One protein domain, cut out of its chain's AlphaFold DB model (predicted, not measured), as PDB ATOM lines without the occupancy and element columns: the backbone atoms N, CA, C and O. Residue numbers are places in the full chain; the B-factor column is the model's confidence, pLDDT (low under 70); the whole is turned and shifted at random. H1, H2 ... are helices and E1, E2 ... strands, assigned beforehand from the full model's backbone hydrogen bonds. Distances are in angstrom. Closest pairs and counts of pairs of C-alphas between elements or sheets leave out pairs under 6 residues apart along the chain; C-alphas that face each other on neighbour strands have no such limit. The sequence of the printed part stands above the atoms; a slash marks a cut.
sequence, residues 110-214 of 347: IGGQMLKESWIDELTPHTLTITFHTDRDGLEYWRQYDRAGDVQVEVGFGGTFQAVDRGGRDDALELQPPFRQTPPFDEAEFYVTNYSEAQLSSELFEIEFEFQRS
ATOM      1  N   ILE A 110      32.072  42.122 -19.610       96.00
ATOM      2  CA  ILE A 110      32.650  43.413 -19.219       96.00
ATOM      3  C   ILE A 110      32.172  43.712 -17.799       96.00
ATOM      4  O   ILE A 110      30.964  43.818 -17.571       96.00
ATOM      5  N   GLY A 111      33.090  43.807 -16.833       93.56
ATOM      6  CA  GLY A 111      32.731  44.124 -15.441       93.56
ATOM      7  C   GLY A 111      31.706  43.145 -14.847       93.56
ATOM      8  O   GLY A 111      30.780  43.539 -14.134       93.56
ATOM      9  N   GLY A 112      31.806  41.864 -15.219       93.62
ATOM     10  CA  GLY A 112      30.886  40.800 -14.807       93.62
ATOM     11  C   GLY A 112      29.541  40.745 -15.552       93.62
ATOM     12  O   GLY A 112      28.793  39.785 -15.354       93.62
ATOM     13  N   GLN A 113      29.222  41.709 -16.424       95.75
ATOM     14  CA  GLN A 113      28.033  41.644 -17.282       95.75
ATOM     15  C   GLN A 113      28.320  40.881 -18.566       95.75
ATOM     16  O   GLN A 113      29.282  41.173 -19.264       95.75
ATOM     17  N   MET A 114      27.454  39.923 -18.891       95.81
ATOM     18  CA  MET A 114      27.549  39.143 -20.122       95.81
ATOM     19  C   MET A 114      26.947  39.920 -21.293       95.81
ATOM     20  O   MET A 114      25.787  40.337 -21.231       95.81
ATOM     21  N   LEU A 115      27.713  40.073 -22.366       95.25
ATOM     22  CA  LEU A 115      27.248  40.682 -23.605       95.25
ATOM     23  C   LEU A 115      26.528  39.635 -24.442       95.25
ATOM     24  O   LEU A 115      26.945  38.487 -24.502       95.25
ATOM     25  N   LYS A 116      25.439  40.015 -25.099       92.19
ATOM     26  CA  LYS A 116      24.790  39.157 -26.092       92.19
ATOM     27  C   LYS A 116      25.086  39.727 -27.463       92.19
ATOM     28  O   LYS A 116      25.046  40.940 -27.631       92.19
ATOM     29  N   GLU A 117      25.341  38.848 -28.427       90.00
ATOM     30  CA  GLU A 117      25.542  39.248 -29.826       90.00
ATOM     31  C   GLU A 117      26.656  40.297 -29.996       90.00
ATOM     32  O   GLU A 117      26.540  41.192 -30.821       90.00
ATOM     33  N   SER A 118      27.733  40.194 -29.213       92.00
ATOM     34  CA  SER A 118      28.907  41.059 -29.345       92.00
ATOM     35  C   SER A 118      29.824  40.599 -30.473       92.00
ATOM     36  O   SER A 118      30.016  39.391 -30.668       92.00
ATOM     37  N   TRP A 119      30.479  41.543 -31.130       93.56
ATOM     38  CA  TRP A 119      31.595  41.282 -32.028       93.56
ATOM     39  C   TRP A 119      32.755  42.233 -31.733       93.56
ATOM     40  O   TRP A 119      32.591  43.267 -31.090       93.56
ATOM     41  N   ILE A 120      33.947  41.812 -32.154       94.12
ATOM     42  CA  ILE A 120      35.164  42.608 -32.044       94.12
ATOM     43  C   ILE A 120      35.376  43.298 -33.374       94.12
ATOM     44  O   ILE A 120      35.457  42.616 -34.401       94.12
ATOM     45  N   ASP A 121      35.462  44.620 -33.332       94.56
ATOM     46  CA  ASP A 121      35.772  45.414 -34.513       94.56
ATOM     47  C   ASP A 121      37.281  45.426 -34.742       94.56
ATOM     48  O   ASP A 121      37.742  45.085 -35.831       94.56
ATOM     49  N   GLU A 122      38.054  45.723 -33.694       97.25
ATOM     50  CA  GLU A 122      39.505  45.853 -33.790       97.25
ATOM     51  C   GLU A 122      40.200  45.597 -32.446       97.25
ATOM     52  O   GLU A 122      39.714  45.986 -31.382       97.25
ATOM     53  N   LEU A 123      41.363  44.955 -32.503       97.31
ATOM     54  CA  LEU A 123      42.340  44.868 -31.423       97.31
ATOM     55  C   LEU A 123      43.670  45.434 -31.925       97.31
ATOM     56  O   LEU A 123      44.145  45.032 -32.984       97.31
ATOM     57  N   THR A 124      44.292  46.298 -31.135       96.81
ATOM     58  CA  THR A 124      45.638  46.842 -31.366       96.81
ATOM     59  C   THR A 124      46.524  46.550 -30.141       96.81
ATOM     60  O   THR A 124      46.025  46.029 -29.132       96.81
ATOM     61  N   PRO A 125      47.829  46.893 -30.151       94.62
ATOM     62  CA  PRO A 125      48.656  46.847 -28.944       94.62
ATOM     63  C   PRO A 125      48.064  47.600 -27.742       94.62
ATOM     64  O   PRO A 125      48.269  47.200 -26.594       94.62
ATOM     65  N   HIS A 126      47.348  48.699 -27.999       94.81
ATOM     66  CA  HIS A 126      46.826  49.588 -26.964       94.81
ATOM     67  C   HIS A 126      45.351  49.365 -26.675       94.81
ATOM     68  O   HIS A 126      44.937  49.438 -25.517       94.81
ATOM     69  N   THR A 127      44.560  49.155 -27.721       96.94
ATOM     70  CA  THR A 127      43.114  49.319 -27.668       96.94
ATOM     71  C   THR A 127      42.366  48.073 -28.104       96.94
ATOM     72  O   THR A 127      42.869  47.239 -28.853       96.94
ATOM     73  N   LEU A 128      41.143  47.950 -27.605       97.69
ATOM     74  CA  LEU A 128      40.176  46.947 -28.017       97.69
ATOM     75  C   LEU A 128      38.838  47.641 -28.254       97.69
ATOM     76  O   LEU A 128      38.336  48.319 -27.359       97.69
ATOM     77  N   THR A 129      38.253  47.431 -29.425       98.12
ATOM     78  CA  THR A 129      36.935  47.957 -29.780       98.12
ATOM     79  C   THR A 129      35.927  46.816 -29.832       98.12
ATOM     80  O   THR A 129      36.104  45.839 -30.569       98.12
ATOM     81  N   ILE A 130      34.876  46.927 -29.017       97.44
ATOM     82  CA  ILE A 130      33.794  45.941 -28.928       97.44
ATOM     83  C   ILE A 130      32.473  46.630 -29.227       97.44
ATOM     84  O   ILE A 130      32.098  47.571 -28.523       97.44
ATOM     85  N   THR A 131      31.723  46.069 -30.171       97.94
ATOM     86  CA  THR A 131      30.349  46.481 -30.450       97.94
ATOM     87  C   THR A 131      29.371  45.364 -30.116       97.94
ATOM     88  O   THR A 131      29.636  44.175 -30.324       97.94
ATOM     89  N   PHE A 132      28.231  45.721 -29.529       97.69
ATOM     90  CA  PHE A 132      27.167  44.777 -29.204       97.69
ATOM     91  C   PHE A 132      25.799  45.450 -29.173       97.69
ATOM     92  O   PHE A 132      25.664  46.672 -29.111       97.69
ATOM     93  N   HIS A 133      24.756  44.624 -29.171       97.81
ATOM     94  CA  HIS A 133      23.386  45.097 -29.059       97.81
ATOM     95  C   HIS A 133      22.828  44.941 -27.646       97.81
ATOM     96  O   HIS A 133      23.059  43.945 -26.956       97.81
ATOM     97  N   THR A 134      22.003  45.900 -27.238       97.69
ATOM     98  CA  THR A 134      21.236  45.820 -25.997       97.69
ATOM     99  C   THR A 134      19.822  46.361 -26.177       97.69
ATOM    100  O   THR A 134      19.529  47.101 -27.119       97.69
ATOM    101  N   ASP A 135      18.924  45.963 -25.282       97.69
ATOM    102  CA  ASP A 135      17.577  46.517 -25.224       97.69
ATOM    103  C   ASP A 135      17.535  47.788 -24.362       97.69
ATOM    104  O   ASP A 135      18.536  48.221 -23.785       97.69
ATOM    105  N   ARG A 136      16.364  48.425 -24.279       97.00
ATOM    106  CA  ARG A 136      16.195  49.634 -23.460       97.00
ATOM    107  C   ARG A 136      16.522  49.395 -21.979       97.00
ATOM    108  O   ARG A 136      17.025  50.312 -21.334       97.00
ATOM    109  N   ASP A 137      16.216  48.214 -21.446       95.88
ATOM    110  CA  ASP A 137      16.413  47.912 -20.025       95.88
ATOM    111  C   ASP A 137      17.907  47.720 -19.710       95.88
ATOM    112  O   ASP A 137      18.395  48.215 -18.694       95.88
ATOM    113  N   GLY A 138      18.649  47.060 -20.605       95.56
ATOM    114  CA  GLY A 138      20.099  46.897 -20.510       95.56
ATOM    115  C   GLY A 138      20.877  48.191 -20.750       95.56
ATOM    116  O   GLY A 138      21.919  48.394 -20.127       95.56
ATOM    117  N   LEU A 139      20.361  49.097 -21.588       96.69
ATOM    118  CA  LEU A 139      21.009  50.374 -21.909       96.69
ATOM    119  C   LEU A 139      21.323  51.221 -20.668       96.69
ATOM    120  O   LEU A 139      22.396  51.816 -20.584       96.69
ATOM    121  N   GLU A 140      20.413  51.261 -19.692       96.19
ATOM    122  CA  GLU A 140      20.582  52.092 -18.493       96.19
ATOM    123  C   GLU A 140      21.819  51.691 -17.677       96.19
ATOM    124  O   GLU A 140      22.487  52.552 -17.108       96.19
ATOM    125  N   TYR A 141      22.177  50.401 -17.667       95.44
ATOM    126  CA  TYR A 141      23.411  49.944 -17.030       95.44
ATOM    127  C   TYR A 141      24.650  50.522 -17.725       95.44
ATOM    128  O   TYR A 141      25.587  50.949 -17.055       95.44
ATOM    129  N   TRP A 142      24.674  50.563 -19.057       96.12
ATOM    130  CA  TRP A 142      25.853  50.996 -19.813       96.12
ATOM    131  C   TRP A 142      26.047  52.512 -19.829       96.12
ATOM    132  O   TRP A 142      27.175  52.985 -19.936       96.12
ATOM    133  N   ARG A 143      24.983  53.291 -19.620       96.19
ATOM    134  CA  ARG A 143      25.057  54.760 -19.551       96.19
ATOM    135  C   ARG A 143      25.894  55.306 -18.404       96.19
ATOM    136  O   ARG A 143      26.259  56.473 -18.440       96.19
ATOM    137  N   GLN A 144      26.259  54.483 -17.423       93.56
ATOM    138  CA  GLN A 144      27.249  54.879 -16.417       93.56
ATOM    139  C   GLN A 144      28.627  55.212 -17.026       93.56
ATOM    140  O   GLN A 144      29.439  55.866 -16.375       93.56
ATOM    141  N   TYR A 145      28.888  54.773 -18.264       94.25
ATOM    142  CA  TYR A 145      30.116  55.040 -19.010       94.25
ATOM    143  C   TYR A 145      29.995  56.228 -19.982       94.25
ATOM    144  O   TYR A 145      30.928  56.476 -20.741       94.25
ATOM    145  N   ASP A 146      28.909  57.011 -19.936       93.44
ATOM    146  CA  ASP A 146      28.713  58.216 -20.766       93.44
ATOM    147  C   ASP A 146      29.805  59.288 -20.586       93.44
ATOM    148  O   ASP A 146      30.008  60.141 -21.450       93.44
ATOM    149  N   ARG A 147      30.524  59.231 -19.462       88.75
ATOM    150  CA  ARG A 147      31.668  60.086 -19.113       88.75
ATOM    151  C   ARG A 147      33.023  59.414 -19.346       88.75
ATOM    152  O   ARG A 147      34.004  59.800 -18.712       88.75
ATOM    153  N   ALA A 148      33.086  58.395 -20.199       90.00
ATOM    154  CA  ALA A 148      34.352  57.808 -20.619       90.00
ATOM    155  C   ALA A 148      35.270  58.834 -21.312       90.00
ATOM    156  O   ALA A 148      34.814  59.868 -21.800       90.00
ATOM    157  N   GLY A 149      36.572  58.532 -21.341       85.38
ATOM    158  CA  GLY A 149      37.538  59.251 -22.183       85.38
ATOM    159  C   GLY A 149      38.578  60.122 -21.500       85.38
ATOM    160  O   GLY A 149      39.413  60.686 -22.197       85.38
ATOM    161  N   ASP A 150      38.614  60.187 -20.169       91.56
ATOM    162  CA  ASP A 150      39.731  60.826 -19.458       91.56
ATOM    163  C   ASP A 150      40.772  59.789 -19.007       91.56
ATOM    164  O   ASP A 150      41.011  59.590 -17.818       91.56
ATOM    165  N   VAL A 151      41.360  59.078 -19.971       94.44
ATOM    166  CA  VAL A 151      42.447  58.116 -19.732       94.44
ATOM    167  C   VAL A 151      43.736  58.701 -20.287       94.44
ATOM    168  O   VAL A 151      43.825  59.017 -21.473       94.44
ATOM    169  N   GLN A 152      44.750  58.839 -19.438       94.12
ATOM    170  CA  GLN A 152      46.095  59.195 -19.875       94.12
ATOM    171  C   GLN A 152      46.959  57.938 -19.947       94.12
ATOM    172  O   GLN A 152      47.057  57.201 -18.970       94.12
ATOM    173  N   VAL A 153      47.643  57.738 -21.073       94.50
ATOM    174  CA  VAL A 153      48.676  56.709 -21.219       94.50
ATOM    175  C   VAL A 153      50.040  57.333 -20.938       94.50
ATOM    176  O   VAL A 153      50.438  58.308 -21.577       94.50
ATOM    177  N   GLU A 154      50.749  56.796 -19.953       94.00
ATOM    178  CA  GLU A 154      52.128  57.155 -19.641       94.00
ATOM    179  C   GLU A 154      53.056  56.095 -20.232       94.00
ATOM    180  O   GLU A 154      53.097  54.962 -19.758       94.00
ATOM    181  N   VAL A 155      53.788  56.464 -21.284       91.31
ATOM    182  CA  VAL A 155      54.738  55.575 -21.960       91.31
ATOM    183  C   VAL A 155      56.099  55.664 -21.268       91.31
ATOM    184  O   VAL A 155      56.668  56.743 -21.083       91.31
ATOM    185  N   GLY A 156      56.608  54.512 -20.859       88.81
ATOM    186  CA  GLY A 156      57.940  54.299 -20.319       88.81
ATOM    187  C   GLY A 156      58.933  53.830 -21.383       88.81
ATOM    188  O   GLY A 156      58.610  53.582 -22.540       88.81
ATOM    189  N   PHE A 157      60.199  53.708 -20.984       85.19
ATOM    190  CA  PHE A 157      61.246  53.199 -21.870       85.19
ATOM    191  C   PHE A 157      61.031  51.706 -22.182       85.19
ATOM    192  O   PHE A 157      60.567  50.953 -21.321       85.19
ATOM    193  N   GLY A 158      61.394  51.279 -23.398       83.62
ATOM    194  CA  GLY A 158      61.269  49.886 -23.843       83.62
ATOM    195  C   GLY A 158      59.824  49.437 -24.079       83.62
ATOM    196  O   GLY A 158      59.522  48.263 -23.879       83.62
ATOM    197  N   GLY A 159      58.934  50.382 -24.407       84.62
ATOM    198  CA  GLY A 159      57.508  50.166 -24.685       84.62
ATOM    199  C   GLY A 159      56.678  49.675 -23.488       84.62
ATOM    200  O   GLY A 159      55.562  49.167 -23.617       84.62
ATOM    201  N   THR A 160      57.213  49.842 -22.276       89.00
ATOM    202  CA  THR A 160      56.379  49.787 -21.072       89.00
ATOM    203  C   THR A 160      55.390  50.944 -21.110       89.00
ATOM    204  O   THR A 160      55.740  52.037 -21.538       89.00
ATOM    205  N   PHE A 161      54.161  50.743 -20.654       93.25
ATOM    206  CA  PHE A 161      53.230  51.847 -20.459       93.25
ATOM    207  C   PHE A 161      52.294  51.552 -19.295       93.25
ATOM    208  O   PHE A 161      52.136  50.400 -18.888       93.25
ATOM    209  N   GLN A 162      51.678  52.606 -18.777       93.12
ATOM    210  CA  GLN A 162      50.613  52.519 -17.793       93.12
ATOM    211  C   GLN A 162      49.490  53.469 -18.194       93.12
ATOM    212  O   GLN A 162      49.722  54.660 -18.409       93.12
ATOM    213  N   ALA A 163      48.265  52.958 -18.282       93.44
ATOM    214  CA  ALA A 163      47.089  53.806 -18.417       93.44
ATOM    215  C   ALA A 163      46.571  54.227 -17.030       93.44
ATOM    216  O   ALA A 163      46.486  53.411 -16.111       93.44
ATOM    217  N   VAL A 164      46.230  55.505 -16.879       91.00
ATOM    218  CA  VAL A 164      45.697  56.093 -15.644       91.00
ATOM    219  C   VAL A 164      44.404  56.835 -15.964       91.00
ATOM    220  O   VAL A 164      44.409  57.781 -16.757       91.00
ATOM    221  N   ASP A 165      43.304  56.438 -15.328       91.81
ATOM    222  CA  ASP A 165      42.033  57.160 -15.409       91.81
ATOM    223  C   ASP A 165      42.067  58.416 -14.524       91.81
ATOM    224  O   ASP A 165      42.329  58.362 -13.321       91.81
ATOM    225  N   ARG A 166      41.811  59.573 -15.130       88.56
ATOM    226  CA  ARG A 166      41.705  60.873 -14.454       88.56
ATOM    227  C   ARG A 166      40.269  61.341 -14.274       88.56
ATOM    228  O   ARG A 166      40.028  62.260 -13.487       88.56
ATOM    229  N   GLY A 167      39.318  60.651 -14.897       83.81
ATOM    230  CA  GLY A 167      37.884  60.900 -14.792       83.81
ATOM    231  C   GLY A 167      37.296  60.568 -13.418       83.81
ATOM    232  O   GLY A 167      36.111  60.814 -13.189       83.81
ATOM    233  N   GLY A 168      38.105  60.040 -12.492       78.06
ATOM    234  CA  GLY A 168      37.690  59.724 -11.124       78.06
ATOM    235  C   GLY A 168      36.808  58.480 -11.029       78.06
ATOM    236  O   GLY A 168      36.011  58.377 -10.099       78.06
ATOM    237  N   ARG A 169      36.916  57.565 -11.999       81.94
ATOM    238  CA  ARG A 169      36.425  56.193 -11.855       81.94
ATOM    239  C   ARG A 169      37.519  55.403 -11.151       81.94
ATOM    240  O   ARG A 169      38.692  55.560 -11.480       81.94
ATOM    241  N   ASP A 170      37.128  54.627 -10.151       68.12
ATOM    242  CA  ASP A 170      38.105  54.084  -9.211       68.12
ATOM    243  C   ASP A 170      38.868  52.873  -9.779       68.12
ATOM    244  O   ASP A 170      40.019  52.688  -9.402       68.12
ATOM    245  N   ASP A 171      38.297  52.111 -10.727       90.19
ATOM    246  CA  ASP A 171      38.870  50.824 -11.145       90.19
ATOM    247  C   ASP A 171      38.772  50.560 -12.660       90.19
ATOM    248  O   ASP A 171      37.792  50.925 -13.323       90.19
ATOM    249  N   ALA A 172      39.790  49.882 -13.201       95.00
ATOM    250  CA  ALA A 172      39.742  49.287 -14.532       95.00
ATOM    251  C   ALA A 172      38.685  48.169 -14.588       95.00
ATOM    252  O   ALA A 172      38.372  47.520 -13.588       95.00
ATOM    253  N   LEU A 173      38.121  47.935 -15.770       95.69
ATOM    254  CA  LEU A 173      37.168  46.859 -16.005       95.69
ATOM    255  C   LEU A 173      37.900  45.592 -16.419       95.69
ATOM    256  O   LEU A 173      38.685  45.592 -17.364       95.69
ATOM    257  N   GLU A 174      37.566  44.495 -15.757       96.81
ATOM    258  CA  GLU A 174      37.951  43.165 -16.197       96.81
ATOM    259  C   GLU A 174      37.133  42.778 -17.438       96.81
ATOM    260  O   GLU A 174      35.890  42.772 -17.413       96.81
ATOM    261  N   LEU A 175      37.837  42.477 -18.527       97.00
ATOM    262  CA  LEU A 175      37.267  41.967 -19.767       97.00
ATOM    263  C   LEU A 175      37.617  40.486 -19.896       97.00
ATOM    264  O   LEU A 175      38.787  40.124 -19.987       97.00
ATOM    265  N   GLN A 176      36.588  39.639 -19.947       97.00
ATOM    266  CA  GLN A 176      36.745  38.201 -20.159       97.00
ATOM    267  C   GLN A 176      36.236  37.831 -21.559       97.00
ATOM    268  O   GLN A 176      35.027  37.952 -21.814       97.00
ATOM    269  N   PRO A 177      37.112  37.368 -22.467       95.88
ATOM    270  CA  PRO A 177      36.691  36.883 -23.773       95.88
ATOM    271  C   PRO A 177      35.887  35.581 -23.669       95.88
ATOM    272  O   PRO A 177      36.081  34.788 -22.742       95.88
ATOM    273  N   PRO A 178      35.001  35.300 -24.641       94.56
ATOM    274  CA  PRO A 178      34.376  33.999 -24.747       94.56
ATOM    275  C   PRO A 178      35.430  32.952 -25.081       94.56
ATOM    276  O   PRO A 178      36.315  33.188 -25.902       94.56
ATOM    277  N   PHE A 179      35.273  31.742 -24.555       92.31
ATOM    278  CA  PHE A 179      36.290  30.696 -24.682       92.31
ATOM    279  C   PHE A 179      36.684  30.343 -26.114       92.31
ATOM    280  O   PHE A 179      37.798  29.913 -26.386       92.31
ATOM    281  N   ARG A 180      35.754  30.518 -27.058       90.75
ATOM    282  CA  ARG A 180      35.998  30.259 -28.482       90.75
ATOM    283  C   ARG A 180      36.925  31.289 -29.115       90.75
ATOM    284  O   ARG A 180      37.473  31.011 -30.177       90.75
ATOM    285  N   GLN A 181      37.056  32.458 -28.495       92.81
ATOM    286  CA  GLN A 181      37.934  33.557 -28.890       92.81
ATOM    287  C   GLN A 181      39.216  33.614 -28.039       92.81
ATOM    288  O   GLN A 181      40.019  34.523 -28.210       92.81
ATOM    289  N   THR A 182      39.446  32.631 -27.167       93.06
ATOM    290  CA  THR A 182      40.709  32.441 -26.446       93.06
ATOM    291  C   THR A 182      41.411  31.228 -27.052       93.06
ATOM    292  O   THR A 182      41.030  30.097 -26.738       93.06
ATOM    293  N   PRO A 183      42.395  31.412 -27.956       93.44
ATOM    294  CA  PRO A 183      43.037  32.663 -28.403       93.44
ATOM    295  C   PRO A 183      42.303  33.400 -29.557       93.44
ATOM    296  O   PRO A 183      41.432  32.799 -30.202       93.44
ATOM    297  N   PRO A 184      42.640  34.677 -29.873       94.00
ATOM    298  CA  PRO A 184      43.802  35.454 -29.427       94.00
ATOM    299  C   PRO A 184      43.533  36.399 -28.256       94.00
ATOM    300  O   PRO A 184      44.417  37.164 -27.891       94.00
ATOM    301  N   PHE A 185      42.351  36.383 -27.653       94.94
ATOM    302  CA  PHE A 185      42.068  37.242 -26.506       94.94
ATOM    303  C   PHE A 185      42.372  36.514 -25.199       94.94
ATOM    304  O   PHE A 185      42.057  35.329 -25.049       94.94
ATOM    305  N   ASP A 186      42.961  37.244 -24.263       92.38
ATOM    306  CA  ASP A 186      43.183  36.874 -22.873       92.38
ATOM    307  C   ASP A 186      42.310  37.735 -21.948       92.38
ATOM    308  O   ASP A 186      41.797  38.783 -22.340       92.38
ATOM    309  N   GLU A 187      42.097  37.255 -20.724       94.75
ATOM    310  CA  GLU A 187      41.490  38.061 -19.668       94.75
ATOM    311  C   GLU A 187      42.461  39.176 -19.274       94.75
ATOM    312  O   GLU A 187      43.630  38.909 -18.993       94.75
ATOM    313  N   ALA A 188      41.986  40.420 -19.279       95.50
ATOM    314  CA  ALA A 188      42.804  41.575 -18.927       95.50
ATOM    315  C   ALA A 188      41.951  42.741 -18.416       95.50
ATOM    316  O   ALA A 188      40.736  42.800 -18.618       95.50
ATOM    317  N   GLU A 189      42.614  43.686 -17.755       96.31
ATOM    318  CA  GLU A 189      42.008  44.913 -17.246       96.31
ATOM    319  C   GLU A 189      42.141  46.056 -18.257       96.31
ATOM    320  O   GLU A 189      43.230  46.328 -18.780       96.31
ATOM    321  N   PHE A 190      41.041  46.769 -18.491       96.94
ATOM    322  CA  PHE A 190      40.980  47.890 -19.420       96.94
ATOM    323  C   PHE A 190      40.258  49.099 -18.824       96.94
ATOM    324  O   PHE A 190      39.306  48.970 -18.057       96.94
ATOM    325  N   TYR A 191      40.641  50.291 -19.264       96.88
ATOM    326  CA  TYR A 191      39.879  51.513 -19.028       96.88
ATOM    327  C   TYR A 191      38.989  51.826 -20.223       96.88
ATOM    328  O   TYR A 191      39.420  51.722 -21.366       96.88
ATOM    329  N   VAL A 192      37.758  52.269 -19.972       96.44
ATOM    330  CA  VAL A 192      36.866  52.724 -21.047       96.44
ATOM    331  C   VAL A 192      37.287  54.125 -21.493       96.44
ATOM    332  O   VAL A 192      37.122  55.096 -20.731       96.44
ATOM    333  N   THR A 193      37.815  54.225 -22.713       96.50
ATOM    334  CA  THR A 193      38.207  55.485 -23.366       96.50
ATOM    335  C   THR A 193      37.082  56.077 -24.187       96.50
ATOM    336  O   THR A 193      36.937  57.293 -24.225       96.50
ATOM    337  N   ASN A 194      36.240  55.251 -24.791       96.88
ATOM    338  CA  ASN A 194      35.087  55.744 -25.522       96.88
ATOM    339  C   ASN A 194      33.860  54.884 -25.241       96.88
ATOM    340  O   ASN A 194      33.954  53.671 -25.065       96.88
ATOM    341  N   TYR A 195      32.710  55.544 -25.215       96.94
ATOM    342  CA  TYR A 195      31.398  54.924 -25.170       96.94
ATOM    343  C   TYR A 195      30.507  55.670 -26.149       96.94
ATOM    344  O   TYR A 195      30.331  56.888 -26.030       96.94
ATOM    345  N   SER A 196      29.923  54.942 -27.093       97.81
ATOM    346  CA  SER A 196      28.917  55.494 -27.986       97.81
ATOM    347  C   SER A 196      27.661  54.626 -27.999       97.81
ATOM    348  O   SER A 196      27.716  53.403 -27.868       97.81
ATOM    349  N   GLU A 197      26.503  55.286 -28.097       98.12
ATOM    350  CA  GLU A 197      25.198  54.642 -28.236       98.12
ATOM    351  C   GLU A 197      24.541  55.063 -29.558       98.12
ATOM    352  O   GLU A 197      24.441  56.252 -29.877       98.12
ATOM    353  N   ALA A 198      24.037  54.089 -30.314       98.31
ATOM    354  CA  ALA A 198      23.247  54.315 -31.516       98.31
ATOM    355  C   ALA A 198      21.897  53.594 -31.410       98.31
ATOM    356  O   ALA A 198      21.807  52.389 -31.180       98.31
ATOM    357  N   GLN A 199      20.800  54.333 -31.583       98.44
ATOM    358  CA  GLN A 199      19.465  53.740 -31.557       98.44
ATOM    359  C   GLN A 199      19.140  53.078 -32.906       98.44
ATOM    360  O   GLN A 199      18.888  53.770 -33.893       98.44
ATOM    361  N   LEU A 200      19.061  51.743 -32.932       98.31
ATOM    362  CA  LEU A 200      18.680  50.973 -34.122       98.31
ATOM    363  C   LEU A 200      17.155  50.840 -34.268       98.31
ATOM    364  O   LEU A 200      16.619  50.828 -35.379       98.31
ATOM    365  N   SER A 201      16.431  50.740 -33.149       97.88
ATOM    366  CA  SER A 201      14.961  50.714 -33.115       97.88
ATOM    367  C   SER A 201      14.412  51.289 -31.802       97.88
ATOM    368  O   SER A 201      15.165  51.729 -30.938       97.88
ATOM    369  N   SER A 202      13.089  51.286 -31.600       97.81
ATOM    370  CA  SER A 202      12.498  51.773 -30.343       97.81
ATOM    371  C   SER A 202      12.952  50.996 -29.102       97.81
ATOM    372  O   SER A 202      12.927  51.570 -28.017       97.81
ATOM    373  N   GLU A 203      13.356  49.734 -29.270       97.94
ATOM    374  CA  GLU A 203      13.737  48.818 -28.184       97.94
ATOM    375  C   GLU A 203      15.131  48.193 -28.377       97.94
ATOM    376  O   GLU A 203      15.498  47.326 -27.596       97.94
ATOM    377  N   LEU A 204      15.895  48.590 -29.403       97.94
ATOM    378  CA  LEU A 204      17.215  48.024 -29.710       97.94
ATOM    379  C   LEU A 204      18.234  49.143 -29.912       97.94
ATOM    380  O   LEU A 204      17.992  50.063 -30.703       97.94
ATOM    381  N   PHE A 205      19.364  49.018 -29.233       98.38
ATOM    382  CA  PHE A 205      20.482  49.948 -29.264       98.38
ATOM    383  C   PHE A 205      21.762  49.185 -29.588       98.38
ATOM    384  O   PHE A 205      21.939  48.050 -29.148       98.38
ATOM    385  N   GLU A 206      22.630  49.817 -30.356       98.25
ATOM    386  CA  GLU A 206      24.012  49.411 -30.562       98.25
ATOM    387  C   GLU A 206      24.887  50.224 -29.612       98.25
ATOM    388  O   GLU A 206      24.703  51.437 -29.472       98.25
ATOM    389  N   ILE A 207      25.776  49.530 -28.913       98.25
ATOM    390  CA  ILE A 207      26.775  50.120 -28.034       98.25
ATOM    391  C   ILE A 207      28.136  49.740 -28.584       98.25
ATOM    392  O   ILE A 207      28.405  48.554 -28.770       98.25
ATOM    393  N   GLU A 208      28.983  50.741 -28.767       98.25
ATOM    394  CA  GLU A 208      30.397  50.581 -29.081       98.25
ATOM    395  C   GLU A 208      31.210  51.090 -27.889       98.25
ATOM    396  O   GLU A 208      31.010  52.209 -27.397       98.25
ATOM    397  N   PHE A 209      32.117  50.247 -27.410       97.94
ATOM    398  CA  PHE A 209      33.133  50.622 -26.441       97.94
ATOM    399  C   PHE A 209      34.503  50.585 -27.095       97.94
ATOM    400  O   PHE A 209      34.864  49.591 -27.724       97.94
ATOM    401  N   GLU A 210      35.290  51.621 -26.831       98.06
ATOM    402  CA  GLU A 210      36.735  51.577 -27.000       98.06
ATOM    403  C   GLU A 210      37.371  51.438 -25.616       98.06
ATOM    404  O   GLU A 210      37.067  52.184 -24.674       98.06
ATOM    405  N   PHE A 211      38.237  50.445 -25.497       97.69
ATOM    406  CA  PHE A 211      38.949  50.104 -24.284       97.69
ATOM    407  C   PHE A 211      40.436  50.362 -24.476       97.69
ATOM    408  O   PHE A 211      41.007  49.925 -25.466       97.69
ATOM    409  N   GLN A 212      41.082  50.989 -23.499       97.31
ATOM    410  CA  GLN A 212      42.532  51.109 -23.398       97.31
ATOM    411  C   GLN A 212      43.050  50.059 -22.419       97.31
ATOM    412  O   GLN A 212      42.630  50.037 -21.260       97.31
ATOM    413  N   ARG A 213      43.982  49.210 -22.858       95.94
ATOM    414  CA  ARG A 213      44.683  48.269 -21.971       95.94
ATOM    415  C   ARG A 213      45.329  49.029 -20.816       95.94
ATOM    416  O   ARG A 213      45.868  50.115 -21.020       95.94
ATOM    417  N   SER A 214      45.273  48.462 -19.617       95.81
ATOM    418  CA  SER A 214      45.954  49.010 -18.435       95.81
ATOM    419  C   SER A 214      47.474  48.838 -18.506       95.81
ATOM    420  O   SER A 214      48.214  49.747 -18.124       95.81
TER     421      SER A 214
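Overview. This is residues 110 to 214 of the 347 residues of an uncharacterized protein of Natronolimnobius baerhuensis (UniProt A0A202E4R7). A long, strongly twisted antiparallel sheet has the helix H1 over one face, and at Tyr 191 its strand E6 bends, turning edge strand E5 over toward the side where H1 lies. The two-strand hairpin E3 and E4 extends the domain at one end of its longest axis, with Phe 157 near the tip, and the long loop of residues 177 to 187 reaches past E1. The printed part has 105 residues with one named helix and seven named strands, in the order E1 E2 H1 E3 E4 E5 E6 E7. The large sheet runs E1 E2 E7 E6 E5; the class is mostly strand. The whole is compact, with a radius of gyration of the C-alphas of 14.2 A, and spans 49 by 33 by 20 A.

Along the chain. In the large sheet, E1 is residues 119 to 123, beginning at C-alpha 119 (31.595, 41.282, -32.028). E2 is residues 127 to 135, 25.8 A long; E7 is residues 204 to 213, 28.5 A, ending at C-alpha 213 (44.683, 48.269, -21.971). E6, residues 188 to 199, is 29.2 A from first to last C-alpha, and E5 is residues 173 to 176. H1 is residues 136 to 145, 15.6 A, beginning at C-alpha 136 (16.195, 49.634, -23.460). E3 is residues 151 to 155 and E4 residues 161 to 165.

Arrangement. E2 and E7 are antiparallel at 158 degrees, with N 130 and O 209 3.0 A apart, within hydrogen-bond range. E1 and E2 form a hairpin, with N 119 and O 131 at 2.9 A. E5, E6 and E7 form a meander, each strand the antiparallel neighbour of the one before. E6 bends by 71 degrees at residue 191, and its pairing is staggered: residues 188 to 190 pair with E5, N 190 to O 173 at 2.9 A, and residues 190 to 199 with E7, N 198 to O 206 at 2.9 A. H1 is on this sheet at a height of 8.5 A, over E7 and only just not over E2, on which 2 of its C-alphas fall; it runs along the strands, at 25 degrees to E7 on the local plane. The closest C-alphas of H1 and E7, those of Arg 136 and Leu 204, are 6.5 A apart. In H1, 1 of 6 O i to N i+4 pairs and 3 of 7 O i to N i+3 pairs are within range. E3 and E4 form a hairpin, with N 154 and O 162 at 2.8 A. This pair and the large sheet form a sandwich, two sheets face to face, with best planes 21 degrees apart; the closest C-alphas of E3 and E6, those of Val 151 and Thr 193, are 6.2 A apart. E1 and E5 are apart.

Size, cuts and confidence. The two C-alphas farthest apart, those of Phe 157 and Ser 202, are 49.5 A from each other. The printed part has no cut. The link E5 to E6, 11 residues, is long. Mean pLDDT of the printed part is 94.2; residue 170 is under 70.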